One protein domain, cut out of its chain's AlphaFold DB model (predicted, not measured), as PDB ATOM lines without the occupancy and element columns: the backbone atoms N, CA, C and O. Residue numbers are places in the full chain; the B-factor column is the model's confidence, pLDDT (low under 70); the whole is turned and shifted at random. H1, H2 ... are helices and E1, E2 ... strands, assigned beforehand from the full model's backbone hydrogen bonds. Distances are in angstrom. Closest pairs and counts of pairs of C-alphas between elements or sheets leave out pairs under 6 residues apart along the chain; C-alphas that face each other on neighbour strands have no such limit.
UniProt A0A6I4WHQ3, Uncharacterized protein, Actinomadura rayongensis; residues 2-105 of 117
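Overview. This is residues 2 to 105 of the 117 residues of an uncharacterized protein of Actinomadura rayongensis (UniProt A0A6I4WHQ3). A small core of three short parallel stretches, E1 between residues 27 to 28 and residues 83 to 84, is covered on one side by H2 and H4, which pack on each other, while H3 follows at one end of E1. H1 and H5 lie beyond residues 83 to 84, well separated from each other, and residues 17 to 22 stick out as a loop. The 104 printed residues hold five named helices and one named strand, in the order H1 H2 E1 H3 H4 H5, and the class is mostly helix. The whole is compact and rounded, with a radius of gyration of the C-alphas of 14.0 A and spans of 37 by 29 by 26 A.

Arrangement. Start at H1, residues 2 to 17, the longest helix, which touches no helix. Look next at E1, residues 45 to 47, which pairs with no named strand and is apart from H1. H2, residues 31 to 39, touches H4, residues 65 to 78, with residues 74 to 78 of H4 alone; the closest C-alphas, of Gly 31 and Ile 75, are 4.4 A apart, at a steep tilt of 38 degrees, the same way. H3, residues 49 to 55, only just touches residues 68 to 71 of H4, with 3 pairs of C-alphas within 8 A, the closest those of Ile 52 and Arg 71 at 7.7 A; they stand about perpendicular, at 80 degrees. H5, residues 95 to 104, is close to H4 but not clearly touching: the closest C-alphas, of Leu 69 and Arg 104, are 7.5 A apart. Every O i to N i+4 pair is within hydrogen-bond range in H2, H3, H4 and H5, and 11 of 12 are in H1.

Along the chain. Find C-alpha 2 at (187.539, 249.439, 214.417); from there H1 runs 23.2 A. H4 runs 20.0 A, H5 14.4 A, H2 12.3 A, H3 10.0 A and E1 7.0 A. H5 ends at C-alpha 104, (192.561, 243.132, 225.759).

Size, cuts and confidence. The two C-alphas farthest apart, of Thr 20 and Gly 57, are 39.2 A apart. The printed part has no cut; the links H1 to H2 and H4 to H5 are long. No printed residue is under 70 in pLDDT.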
ATOM      1  N   THR A   2     186.405 250.271 213.941       75.88
ATOM      2  CA  THR A   2     187.539 249.439 214.417       75.88
ATOM      3  C   THR A   2     187.257 247.928 214.403       75.88
ATOM      4  O   THR A   2     188.064 247.162 213.889       75.88
ATOM      5  N   GLU A   3     186.088 247.502 214.891       83.25
ATOM      6  CA  GLU A   3     185.722 246.078 214.977       83.25
ATOM      7  C   GLU A   3     185.507 245.427 213.599       83.25
ATOM      8  O   GLU A   3     185.973 244.327 213.320       83.25
ATOM      9  N   GLU A   4     184.842 246.139 212.690       86.56
ATOM     10  CA  GLU A   4     184.651 245.695 211.307       86.56
ATOM     11  C   GLU A   4     185.985 245.549 210.568       86.56
ATOM     12  O   GLU A   4     186.209 244.544 209.895       86.56
ATOM     13  N   ARG A   5     186.915 246.495 210.771       85.06
ATOM     14  CA  ARG A   5     188.270 246.391 210.225       85.06
ATOM     15  C   ARG A   5     189.014 245.182 210.788       85.06
ATOM     16  O   ARG A   5     189.629 244.454 210.014       85.06
ATOM     17  N   ARG A   6     188.932 244.939 212.099       88.00
ATOM     18  CA  ARG A   6     189.541 243.764 212.738       88.00
ATOM     19  C   ARG A   6     189.007 242.462 212.135       88.00
ATOM     20  O   ARG A   6     189.799 241.595 211.779       88.00
ATOM     21  N   ARG A   7     187.687 242.345 211.948       92.31
ATOM     22  CA  ARG A   7     187.067 241.181 211.289       92.31
ATOM     23  C   ARG A   7     187.529 241.011 209.842       92.31
ATOM     24  O   ARG A   7     187.860 239.898 209.448       92.31
ATOM     25  N   ALA A   8     187.601 242.095 209.071       92.50
ATOM     26  CA  ALA A   8     188.091 242.049 207.693       92.50
ATOM     27  C   ALA A   8     189.561 241.601 207.618       92.50
ATOM     28  O   ALA A   8     189.912 240.761 206.793       92.50
ATOM     29  N   GLN A   9     190.414 242.103 208.515       92.12
ATOM     30  CA  GLN A   9     191.811 241.677 208.624       92.12
ATOM     31  C   GLN A   9     191.939 240.205 209.033       92.12
ATOM     32  O   GLN A   9     192.756 239.491 208.457       92.12
ATOM     33  N   ALA A  10     191.117 239.735 209.975       94.06
ATOM     34  CA  ALA A  10     191.086 238.329 210.375       94.06
ATOM     35  C   ALA A  10     190.651 237.413 209.219       94.06
ATOM     36  O   ALA A  10     191.285 236.390 208.979       94.06
ATOM     37  N   ALA A  11     189.627 237.804 208.453       95.75
ATOM     38  CA  ALA A  11     189.188 237.063 207.272       95.75
ATOM     39  C   ALA A  11     190.268 237.026 206.176       95.75
ATOM     40  O   ALA A  11     190.515 235.974 205.591       95.75
ATOM     41  N   ALA A  12     190.954 238.149 205.935       94.38
ATOM     42  CA  ALA A  12     192.072 238.206 204.995       94.38
ATOM     43  C   ALA A  12     193.239 237.308 205.438       94.38
ATOM     44  O   ALA A  12     193.793 236.577 204.623       94.38
ATOM     45  N   PHE A  13     193.580 237.309 206.731       96.12
ATOM     46  CA  PHE A  13     194.609 236.423 207.276       96.12
ATOM     47  C   PHE A  13     194.220 234.944 207.160       96.12
ATOM     48  O   PHE A  13     195.042 234.125 206.753       96.12
ATOM     49  N   LEU A  14     192.962 234.594 207.440       97.12
ATOM     50  CA  LEU A  14     192.456 233.234 207.248       97.12
ATOM     51  C   LEU A  14     192.570 232.793 205.782       97.12
ATOM     52  O   LEU A  14     193.059 231.700 205.512       97.12
ATOM     53  N   ALA A  15     192.200 233.655 204.831       96.56
ATOM     54  CA  ALA A  15     192.316 233.351 203.406       96.56
ATOM     55  C   ALA A  15     193.762 233.030 202.984       96.56
ATOM     56  O   ALA A  15     193.973 232.126 202.177       96.56
ATOM     57  N   LEU A  16     194.762 233.708 203.567       96.38
ATOM     58  CA  LEU A  16     196.178 233.440 203.285       96.38
ATOM     59  C   LEU A  16     196.627 232.027 203.705       96.38
ATOM     60  O   LEU A  16     197.514 231.473 203.064       96.38
ATOM     61  N   HIS A  17     196.010 231.413 204.722       97.12
ATOM     62  CA  HIS A  17     196.335 230.037 205.136       97.12
ATOM     63  C   HIS A  17     195.828 228.973 204.158       97.12
ATOM     64  O   HIS A  17     196.334 227.855 204.149       97.12
ATOM     65  N   HIS A  18     194.829 229.311 203.345       96.69
ATOM     66  CA  HIS A  18     194.256 228.414 202.342       96.69
ATOM     67  C   HIS A  18     194.905 228.577 200.958       96.69
ATOM     68  O   HIS A  18     194.429 228.001 199.980       96.69
ATOM     69  N   GLY A  19     195.977 229.369 200.860       93.88
ATOM     70  CA  GLY A  19     196.750 229.534 199.635       93.88
ATOM     71  C   GLY A  19     197.519 228.269 199.237       93.88
ATOM     72  O   GLY A  19     197.788 227.386 200.046       93.88
ATOM     73  N   THR A  20     197.913 228.197 197.966       94.94
ATOM     74  CA  THR A  20     198.723 227.091 197.423       94.94
ATOM     75  C   THR A  20     200.213 227.210 197.747       94.94
ATOM     76  O   THR A  20     200.961 226.253 197.561       94.94
ATOM     77  N   VAL A  21     200.653 228.378 198.222       93.56
ATOM     78  CA  VAL A  21     202.036 228.665 198.620       93.56
ATOM     79  C   VAL A  21     202.085 228.808 200.143       93.56
ATOM     80  O   VAL A  21     201.220 229.494 200.693       93.56
ATOM     81  N   PRO A  22     203.080 228.213 200.833       95.12
ATOM     82  CA  PRO A  22     203.249 228.398 202.267       95.12
ATOM     83  C   PRO A  22     203.323 229.877 202.651       95.12
ATOM     84  O   PRO A  22     204.097 230.651 202.082       95.12
ATOM     85  N   LEU A  23     202.524 230.260 203.643       96.44
ATOM     86  CA  LEU A  23     202.507 231.617 204.165       96.44
ATOM     87  C   LEU A  23     203.737 231.854 205.050       96.44
ATOM     88  O   LEU A  23     203.881 231.236 206.103       96.44
ATOM     89  N   VAL A  24     204.606 232.778 204.640       97.50
ATOM     90  CA  VAL A  24     205.732 233.244 205.459       97.50
ATOM     91  C   VAL A  24     205.278 234.430 206.302       97.50
ATOM     92  O   VAL A  24     204.868 235.459 205.759       97.50
ATOM     93  N   ILE A  25     205.375 234.289 207.625       98.12
ATOM     94  CA  ILE A  25     204.993 235.316 208.598       98.12
ATOM     95  C   ILE A  25     206.220 235.660 209.449       98.12
ATOM     96  O   ILE A  25     206.644 234.827 210.250       98.12
ATOM     97  N   PRO A  26     206.824 236.847 209.288       98.44
ATOM     98  CA  PRO A  26     207.954 237.239 210.115       98.44
ATOM     99  C   PRO A  26     207.492 237.621 211.525       98.44
ATOM    100  O   PRO A  26     206.470 238.291 211.706       98.44
ATOM    101  N   ASN A  27     208.304 237.242 212.512       98.75
ATOM    102  CA  ASN A  27     208.137 237.676 213.891       98.75
ATOM    103  C   ASN A  27     208.733 239.076 214.090       98.75
ATOM    104  O   ASN A  27     209.873 239.333 213.700       98.75
ATOM    105  N   VAL A  28     207.977 239.963 214.732       98.81
ATOM    106  CA  VAL A  28     208.378 241.330 215.088       98.81
ATOM    107  C   VAL A  28     208.301 241.525 216.600       98.81
ATOM    108  O   VAL A  28     207.460 240.930 217.276       98.81
ATOM    109  N   TRP A  29     209.192 242.348 217.147       98.62
ATOM    110  CA  TRP A  29     209.355 242.531 218.597       98.62
ATOM    111  C   TRP A  29     209.219 243.990 219.051       98.62
ATOM    112  O   TRP A  29     209.165 244.265 220.246       98.62
ATOM    113  N   ASP A  30     209.114 244.936 218.115       98.31
ATOM    114  CA  ASP A  30     208.869 246.355 218.373       98.31
ATOM    115  C   ASP A  30     208.268 247.071 217.143       98.31
ATOM    116  O   ASP A  30     208.054 246.484 216.081       98.31
ATOM    117  N   GLY A  31     207.982 248.370 217.270       97.81
ATOM    118  CA  GLY A  31     207.451 249.161 216.153       97.81
ATOM    119  C   GLY A  31     208.445 249.371 215.001       97.81
ATOM    120  O   GLY A  31     208.024 249.670 213.884       97.81
ATOM    121  N   GLY A  32     209.752 249.235 215.247       98.12
ATOM    122  CA  GLY A  32     210.788 249.366 214.221       98.12
ATOM    123  C   GLY A  32     210.809 248.152 213.297       98.12
ATOM    124  O   GLY A  32     210.629 248.288 212.088       98.12
ATOM    125  N   SER A  33     210.937 246.962 213.881       98.62
ATOM    126  CA  SER A  33     210.847 245.673 213.190       98.62
ATOM    127  C   SER A  33     209.527 245.526 212.425       98.62
ATOM    128  O   SER A  33     209.548 245.115 211.267       98.62
ATOM    129  N   ALA A  34     208.398 245.965 212.995       98.44
ATOM    130  CA  ALA A  34     207.107 245.985 212.299       98.44
ATOM    131  C   ALA A  34     207.133 246.807 211.000       98.44
ATOM    132  O   ALA A  34     206.716 246.322 209.949       98.44
ATOM    133  N   ARG A  35     207.672 248.032 211.050       98.00
ATOM    134  CA  ARG A  35     207.794 248.896 209.864       98.00
ATOM    135  C   ARG A  35     208.728 248.315 208.816       98.00
ATOM    136  O   ARG A  35     208.402 248.362 207.636       98.00
ATOM    137  N   VAL A  36     209.862 247.758 209.241       98.50
ATOM    138  CA  VAL A  36     210.825 247.126 208.331       98.50
ATOM    139  C   VAL A  36     210.174 245.960 207.588       98.50
ATOM    140  O   VAL A  36     210.273 245.888 206.366       98.50
ATOM    141  N   MET A  37     209.449 245.083 208.289       98.50
ATOM    142  CA  MET A  37     208.790 243.936 207.655       98.50
ATOM    143  C   MET A  37     207.607 244.349 206.768       98.50
ATOM    144  O   MET A  37     207.397 243.769 205.704       98.50
ATOM    145  N   GLU A  38     206.861 245.390 207.143       97.00
ATOM    146  CA  GLU A  38     205.831 245.960 206.273       97.00
ATOM    147  C   GLU A  38     206.422 246.537 204.977       97.00
ATOM    148  O   GLU A  38     205.884 246.279 203.897       97.00
ATOM    149  N   GLN A  39     207.533 247.277 205.073       97.69
ATOM    150  CA  GLN A  39     208.259 247.829 203.922       97.69
ATOM    151  C   GLN A  39     208.888 246.736 203.051       97.69
ATOM    152  O   GLN A  39     208.942 246.886 201.834       97.69
ATOM    153  N   ALA A  40     209.296 245.615 203.653       98.12
ATOM    154  CA  ALA A  40     209.748 244.423 202.938       98.12
ATOM    155  C   ALA A  40     208.610 243.683 202.201       98.12
ATOM    156  O   ALA A  40     208.868 242.732 201.468       98.12
ATOM    157  N   GLY A  41     207.355 244.121 202.358       96.88
ATOM    158  CA  GLY A  41     206.218 243.635 201.580       96.88
ATOM    159  C   GLY A  41     205.453 242.472 202.207       96.88
ATOM    160  O   GLY A  41     204.549 241.939 201.561       96.88
ATOM    161  N   PHE A  42     205.748 242.091 203.455       97.88
ATOM    162  CA  PHE A  42     205.019 241.005 204.108       97.88
ATOM    163  C   PHE A  42     203.544 241.388 204.328       97.88
ATOM    164  O   PHE A  42     203.245 242.472 204.841       97.88
ATOM    165  N   PRO A  43     202.589 240.521 203.936       95.38
ATOM    166  CA  PRO A  43     201.167 240.851 203.990       95.38
ATOM    167  C   PRO A  43     200.596 240.797 205.412       95.38
ATOM    168  O   PRO A  43     199.558 241.403 205.671       95.38
ATOM    169  N   VAL A  44     201.272 240.084 206.312       97.38
ATOM    170  CA  VAL A  44     200.882 239.832 207.698       97.38
ATOM    171  C   VAL A  44     202.142 239.713 208.549       97.38
ATOM    172  O   VAL A  44     203.184 239.299 208.038       97.38
ATOM    173  N   LEU A  45     202.044 240.062 209.828       98.38
ATOM    174  CA  LEU A  45     203.136 239.960 210.798       98.38
ATOM    175  C   LEU A  45     202.695 239.099 211.986       98.38
ATOM    176  O   LEU A  45     201.500 239.003 212.266       98.38
ATOM    177  N   ALA A  46     203.645 238.519 212.710       98.50
ATOM    178  CA  ALA A  46     203.404 237.879 214.001       98.50
ATOM    179  C   ALA A  46     204.291 238.513 215.073       98.50
ATOM    180  O   ALA A  46     205.325 239.096 214.755       98.50
ATOM    181  N   THR A  47     203.904 238.428 216.341       98.69
ATOM    182  CA  THR A  47     204.797 238.787 217.451       98.69
ATOM    183  C   THR A  47     205.469 237.555 218.040       98.69
ATOM    184  O   THR A  47     205.134 236.429 217.696       98.69
ATOM    185  N   THR A  48     206.455 237.774 218.905       98.62
ATOM    186  CA  THR A  48     207.210 236.706 219.572       98.62
ATOM    187  C   THR A  48     207.430 237.068 221.035       98.62
ATOM    188  O   THR A  48     207.969 238.141 221.315       98.62
ATOM    189  N   SER A  49     207.043 236.188 221.962       98.31
ATOM    190  CA  SER A  49     207.282 236.384 223.397       98.31
ATOM    191  C   SER A  49     208.775 236.551 223.691       98.31
ATOM    192  O   SER A  49     209.183 237.561 224.266       98.31
ATOM    193  N   ALA A  50     209.602 235.644 223.164       98.56
ATOM    194  CA  ALA A  50     211.045 235.641 223.356       98.56
ATOM    195  C   ALA A  50     211.707 236.907 222.802       98.56
ATOM    196  O   ALA A  50     212.453 237.576 223.511       98.56
ATOM    197  N   GLY A  51     211.420 237.282 221.549       98.56
ATOM    198  CA  GLY A  51     212.022 238.478 220.950       98.56
ATOM    199  C   GLY A  51     211.638 239.758 221.697       98.56
ATOM    200  O   GLY A  51     212.485 240.626 221.917       98.56
ATOM    201  N   ILE A  52     210.384 239.852 222.152       98.69
ATOM    202  CA  ILE A  52     209.931 240.968 222.983       98.69
ATOM    203  C   ILE A  52     210.653 240.945 224.337       98.69
ATOM    204  O   ILE A  52     211.260 241.950 224.701       98.69
ATOM    205  N   ALA A  53     210.674 239.823 225.054       98.56
ATOM    206  CA  ALA A  53     211.352 239.688 226.344       98.56
ATOM    207  C   ALA A  53     212.846 240.047 226.266       98.56
ATOM    208  O   ALA A  53     213.333 240.875 227.041       98.56
ATOM    209  N   PHE A  54     213.552 239.532 225.260       98.62
ATOM    210  CA  PHE A  54     214.970 239.822 225.051       98.62
ATOM    211  C   PHE A  54     215.217 241.301 224.743       98.62
ATOM    212  O   PHE A  54     216.187 241.869 225.245       98.62
ATOM    213  N   SER A  55     214.319 241.966 224.006       98.12
ATOM    214  CA  SER A  55     214.407 243.419 223.781       98.12
ATOM    215  C   SER A  55     214.231 244.248 225.065       98.12
ATOM    216  O   SER A  55     214.676 245.392 225.128       98.12
ATOM    217  N   HIS A  56     213.616 243.664 226.100       97.50
ATOM    218  CA  HIS A  56     213.503 244.227 227.447       97.50
ATOM    219  C   HIS A  56     214.645 243.790 228.385       97.50
ATOM    220  O   HIS A  56     214.665 244.196 229.545       97.50
ATOM    221  N   GLY A  57     215.598 242.984 227.906       98.06
ATOM    222  CA  GLY A  57     216.717 242.482 228.703       98.06
ATOM    223  C   GLY A  57     216.332 241.402 229.717       98.06
ATOM    224  O   GLY A  57     217.065 241.197 230.682       98.06
ATOM    225  N   VAL A  58     215.197 240.722 229.522       98.50
ATOM    226  CA  VAL A  58     214.715 239.652 230.409       98.50
ATOM    227  C   VAL A  58     214.539 238.330 229.651       98.50
ATOM    228  O   VAL A  58     214.367 238.352 228.432       98.50
ATOM    229  N   PRO A  59     214.592 237.170 230.335       98.38
ATOM    230  CA  PRO A  59     214.301 235.880 229.714       98.38
ATOM    231  C   PRO A  59     212.865 235.792 229.185       98.38
ATOM    232  O   PRO A  59     211.974 236.498 229.660       98.38
ATOM    233  N   ASP A  60     212.635 234.882 228.240       98.25
ATOM    234  CA  ASP A  60     211.289 234.562 227.761       98.25
ATOM    235  C   ASP A  60     210.372 234.117 228.918       98.25
ATOM    236  O   ASP A  60     210.834 233.521 229.895       98.25
ATOM    237  N   GLY A  61     209.090 234.472 228.839       96.50
ATOM    238  CA  GLY A  61     208.092 234.235 229.890       96.50
ATOM    239  C   GLY A  61     208.241 235.079 231.165       96.50
ATOM    240  O   GLY A  61     207.428 234.961 232.081       96.50
ATOM    241  N   ALA A  62     209.251 235.953 231.263       97.31
ATOM    242  CA  ALA A  62     209.436 236.818 232.433       97.31
ATOM    243  C   ALA A  62     208.632 238.131 232.367       97.31
ATOM    244  O   ALA A  62     208.540 238.853 233.366       97.31
ATOM    245  N   LEU A  63     208.079 238.485 231.201       96.88
ATOM    246  CA  LEU A  63     207.295 239.708 231.046       96.88
ATOM    247  C   LEU A  63     205.886 239.554 231.616       96.88
ATOM    248  O   LEU A  63     205.216 238.540 231.450       96.88
ATOM    249  N   SER A  64     205.402 240.620 232.252       96.75
ATOM    250  CA  SER A  64     204.011 240.682 232.683       96.75
ATOM    251  C   SER A  64     203.073 240.842 231.485       96.75
ATOM    252  O   SER A  64     203.416 241.468 230.478       96.75
ATOM    253  N   ARG A  65     201.827 240.381 231.642       96.56
ATOM    254  CA  ARG A  65     200.752 240.590 230.659       96.56
ATOM    255  C   ARG A  65     200.606 242.051 230.241       96.56
ATOM    256  O   ARG A  65     200.399 242.342 229.070       96.56
ATOM    257  N   ALA A  66     200.697 242.967 231.206       96.69
ATOM    258  CA  ALA A  66     200.582 244.400 230.950       96.69
ATOM    259  C   ALA A  66     201.709 244.894 230.032       96.69
ATOM    260  O   ALA A  66     201.430 245.530 229.020       96.69
ATOM    261  N   ALA A  67     202.959 244.519 230.324       97.44
ATOM    262  CA  ALA A  67     204.101 244.888 229.494       97.44
ATOM    263  C   ALA A  67     204.004 244.295 228.075       97.44
ATOM    264  O   ALA A  67     204.319 244.984 227.102       97.44
ATOM    265  N   MET A  68     203.522 243.053 227.943       98.00
ATOM    266  CA  MET A  68     203.270 242.445 226.635       98.00
ATOM    267  C   MET A  68     202.200 243.213 225.850       98.00
ATOM    268  O   MET A  68     202.431 243.597 224.705       98.00
ATOM    269  N   LEU A  69     201.043 243.494 226.460       97.25
ATOM    270  CA  LEU A  69     199.951 244.235 225.815       97.25
ATOM    271  C   LEU A  69     200.378 245.649 225.392       97.25
ATOM    272  O   LEU A  69     200.008 246.099 224.303       97.25
ATOM    273  N   ASP A  70     201.204 246.321 226.196       97.38
ATOM    274  CA  ASP A  70     201.785 247.617 225.843       97.38
ATOM    275  C   ASP A  70     202.693 247.508 224.613       97.38
ATOM    276  O   ASP A  70     202.600 248.327 223.689       97.38
ATOM    277  N   ARG A  71     203.533 246.467 224.540       98.00
ATOM    278  CA  ARG A  71     204.378 246.228 223.364       98.00
ATOM    279  C   ARG A  71     203.551 245.906 222.121       98.00
ATOM    280  O   ARG A  71     203.809 246.476 221.059       98.00
ATOM    281  N   LEU A  72     202.525 245.063 222.251       97.81
ATOM    282  CA  LEU A  72     201.579 244.776 221.171       97.81
ATOM    283  C   LEU A  72     200.928 246.066 220.657       97.81
ATOM    284  O   LEU A  72     200.790 246.245 219.447       97.81
ATOM    285  N   ALA A  73     200.570 246.999 221.546       96.62
ATOM    286  CA  ALA A  73     199.929 248.251 221.154       96.62
ATOM    287  C   ALA A  73     200.880 249.153 220.355       96.62
ATOM    288  O   ALA A  73     200.455 249.795 219.390       96.62
ATOM    289  N   GLN A  74     202.166 249.167 220.713       96.88
ATOM    290  CA  GLN A  74     203.203 249.859 219.945       96.88
ATOM    291  C   GLN A  74     203.385 249.248 218.550       96.88
ATOM    292  O   GLN A  74     203.439 249.990 217.571       96.88
ATOM    293  N   ILE A  75     203.446 247.914 218.452       97.75
ATOM    294  CA  ILE A  75     203.600 247.184 217.183       97.75
ATOM    295  C   ILE A  75     202.402 247.453 216.267       97.75
ATOM    296  O   ILE A  75     202.575 247.932 215.147       97.75
ATOM    297  N   VAL A  76     201.183 247.227 216.761       95.69
ATOM    298  CA  VAL A  76     199.935 247.434 216.007       95.69
ATOM    299  C   VAL A  76     199.752 248.901 215.602       95.69
ATOM    300  O   VAL A  76     199.205 249.188 214.542       95.69
ATOM    301  N   GLY A  77     200.223 249.852 216.414       94.56
ATOM    302  CA  GLY A  77     200.207 251.275 216.068       94.56
ATOM    303  C   GLY A  77     201.244 251.686 215.016       94.56
ATOM    304  O   GLY A  77     201.118 252.763 214.431       94.56
ATOM    305  N   ALA A  78     202.269 250.866 214.777       96.31
ATOM    306  CA  ALA A  78     203.367 251.177 213.867       96.31
ATOM    307  C   ALA A  78     203.150 250.671 212.433       96.31
ATOM    308  O   ALA A  78     203.886 251.118 211.551       96.31
ATOM    309  N   THR A  79     202.165 249.792 212.205       93.94
ATOM    310  CA  THR A  79     201.931 249.119 210.919       93.94
ATOM    311  C   THR A  79     200.465 249.122 210.482       93.94
ATOM    312  O   THR A  79     199.552 249.131 211.307       93.94
ATOM    313  N   GLY A  80     200.222 249.097 209.166       91.56
ATOM    314  CA  GLY A  80     198.893 248.860 208.593       91.56
ATOM    315  C   GLY A  80     198.540 247.377 208.419       91.56
ATOM    316  O   GLY A  80     197.385 247.058 208.106       91.56
ATOM    317  N   ARG A  81     199.509 246.469 208.598       93.81
ATOM    318  CA  ARG A  81     199.339 245.022 208.397       93.81
ATOM    319  C   ARG A  81     198.560 244.375 209.551       93.81
ATOM    320  O   ARG A  81     198.651 244.845 210.685       93.81
ATOM    321  N   PRO A  82     197.793 243.297 209.304       95.31
ATOM    322  CA  PRO A  82     197.294 242.459 210.387       95.31
ATOM    323  C   PRO A  82     198.466 241.859 211.177       95.31
ATOM    324  O   PRO A  82     199.485 241.487 210.590       95.31
ATOM    325  N   VAL A  83     198.299 241.754 212.495       97.12
ATOM    326  CA  VAL A  83     199.311 241.217 213.412       97.12
ATOM    327  C   VAL A  83     198.715 240.047 214.192       97.12
ATOM    328  O   VAL A  83     197.714 240.217 214.890       97.12
ATOM    329  N   ALA A  84     199.325 238.869 214.078       97.44
ATOM    330  CA  ALA A  84     199.036 237.712 214.916       97.44
ATOM    331  C   ALA A  84     199.817 237.840 216.233       97.44
ATOM    332  O   ALA A  84     201.047 237.835 216.235       97.44
ATOM    333  N   ALA A  85     199.105 238.012 217.346       97.75
ATOM    334  CA  ALA A  85     199.727 238.188 218.651       97.75
ATOM    335  C   ALA A  85     200.061 236.836 219.292       97.75
ATOM    336  O   ALA A  85     199.173 236.008 219.491       97.75
ATOM    337  N   ASP A  86     201.325 236.657 219.655       98.19
ATOM    338  CA  ASP A  86     201.766 235.649 220.616       98.19
ATOM    339  C   ASP A  86     201.355 236.094 222.029       98.19
ATOM    340  O   ASP A  86     201.734 237.176 222.482       98.19
ATOM    341  N   LEU A  87     200.520 235.285 222.686       97.56
ATOM    342  CA  LEU A  87     200.003 235.517 224.039       97.56
ATOM    343  C   LEU A  87     200.457 234.428 225.023       97.56
ATOM    344  O   LEU A  87     199.852 234.286 226.089       97.56
ATOM    345  N   GLU A  88     201.487 233.655 224.670       96.94
ATOM    346  CA  GLU A  88     201.981 232.530 225.464       96.94
ATOM    347  C   GLU A  88     200.834 231.568 225.860       96.94
ATOM    348  O   GLU A  88     199.967 231.243 225.047       96.94
ATOM    349  N   ALA A  89     200.789 231.129 227.123       96.25
ATOM    350  CA  ALA A  89     199.695 230.332 227.681       96.25
ATOM    351  C   ALA A  89     198.457 231.166 228.092       96.25
ATOM    352  O   ALA A  89     197.543 230.637 228.716       96.25
ATOM    353  N   GLY A  90     198.415 232.467 227.776       95.75
ATOM    354  CA  GLY A  90     197.305 233.367 228.113       95.75
ATOM    355  C   GLY A  90     197.440 234.108 229.446       95.75
ATOM    356  O   GLY A  90     196.471 234.710 229.903       95.75
ATOM    357  N   TYR A  91     198.641 234.135 230.039       95.19
ATOM    358  CA  TYR A  91     198.989 234.958 231.210       95.19
ATOM    359  C   TYR A  91     198.149 234.720 232.482       95.19
ATOM    360  O   TYR A  91     197.941 235.638 233.279       95.19
ATOM    361  N   GLY A  92     197.708 233.486 232.692       94.19
ATOM    362  CA  GLY A  92     197.093 233.034 233.935       94.19
ATOM    363  C   GLY A  92     196.749 231.543 233.873       94.19
ATOM    364  O   GLY A  92     196.832 230.951 232.794       94.19
ATOM    365  N   PRO A  93     196.453 230.909 235.018       96.00
ATOM    366  CA  PRO A  93     196.185 229.475 235.078       96.00
ATOM    367  C   PRO A  93     194.792 229.089 234.559       96.00
ATOM    368  O   PRO A  93     194.592 227.930 234.195       96.00
ATOM    369  N   ASP A  94     193.839 230.026 234.519       97.69
ATOM    370  CA  ASP A  94     192.436 229.727 234.251       97.69
ATOM    371  C   ASP A  94     191.994 230.177 232.851       97.69
ATOM    372  O   ASP A  94     192.482 231.154 232.280       97.69
ATOM    373  N   ALA A  95     190.969 229.520 232.300       97.88
ATOM    374  CA  ALA A  95     190.399 229.890 230.999       97.88
ATOM    375  C   ALA A  95     189.883 231.344 230.951       97.88
ATOM    376  O   ALA A  95     189.871 231.971 229.889       97.88
ATOM    377  N   ALA A  96     189.471 231.892 232.100       97.88
ATOM    378  CA  ALA A  96     189.064 233.287 232.221       97.88
ATOM    379  C   ALA A  96     190.234 234.259 231.981       97.88
ATOM    380  O   ALA A  96     190.027 235.313 231.378       97.88
ATOM    381  N   ASP A  97     191.457 233.893 232.376       96.62
ATOM    382  CA  ASP A  97     192.651 234.712 232.152       96.62
ATOM    383  C   ASP A  97     193.009 234.772 230.669       96.62
ATOM    384  O   ASP A  97     193.280 235.853 230.140       96.62
ATOM    385  N   VAL A  98     192.915 233.626 229.984       97.50
ATOM    386  CA  VAL A  98     193.105 233.526 228.529       97.50
ATOM    387  C   VAL A  98     192.088 234.405 227.802       97.50
ATOM    388  O   VAL A  98     192.452 235.185 226.919       97.50
ATOM    389  N   ALA A  99     190.810 234.319 228.187       97.69
ATOM    390  CA  ALA A  99     189.751 235.130 227.596       97.69
ATOM    391  C   ALA A  99     189.996 236.634 227.805       97.69
ATOM    392  O   ALA A  99     189.856 237.416 226.860       97.69
ATOM    393  N   ASP A 100     190.410 237.041 229.008       96.81
ATOM    394  CA  ASP A 100     190.752 238.434 229.319       96.81
ATOM    395  C   ASP A 100     191.982 238.910 228.523       96.81
ATOM    396  O   ASP A 100     191.968 240.014 227.972       96.81
ATOM    397  N   ALA A 101     193.017 238.076 228.371       96.19
ATOM    398  CA  ALA A 101     194.193 238.391 227.557       96.19
ATOM    399  C   ALA A 101     193.824 238.618 226.080       96.19
ATOM    400  O   ALA A 101     194.215 239.630 225.491       96.19
ATOM    401  N   VAL A 102     193.008 237.731 225.497       96.06
ATOM    402  CA  VAL A 102     192.520 237.858 224.115       96.06
ATOM    403  C   VAL A 102     191.659 239.112 223.949       96.06
ATOM    404  O   VAL A 102     191.861 239.872 222.999       96.06
ATOM    405  N   ALA A 103     190.735 239.375 224.877       94.81
ATOM    406  CA  ALA A 103     189.843 240.535 224.826       94.81
ATOM    407  C   ALA A 103     190.596 241.876 224.886       94.81
ATOM    408  O   ALA A 103     190.159 242.855 224.281       94.81
ATOM    409  N   ARG A 104     191.740 241.922 225.582       94.75
ATOM    410  CA  ARG A 104     192.561 243.132 225.759       94.75
ATOM    411  C   ARG A 104     193.561 243.395 224.640       94.75
ATOM    412  O   ARG A 104     194.190 244.453 224.644       94.75
ATOM    413  N   THR A 105     193.715 242.471 223.693       94.69
ATOM    414  CA  THR A 105     194.592 242.682 222.535       94.69
ATOM    415  C   THR A 105     194.268 244.004 221.820       94.69
ATOM    416  O   THR A 105     193.098 244.308 221.549       94.69
TER     417      THR A 105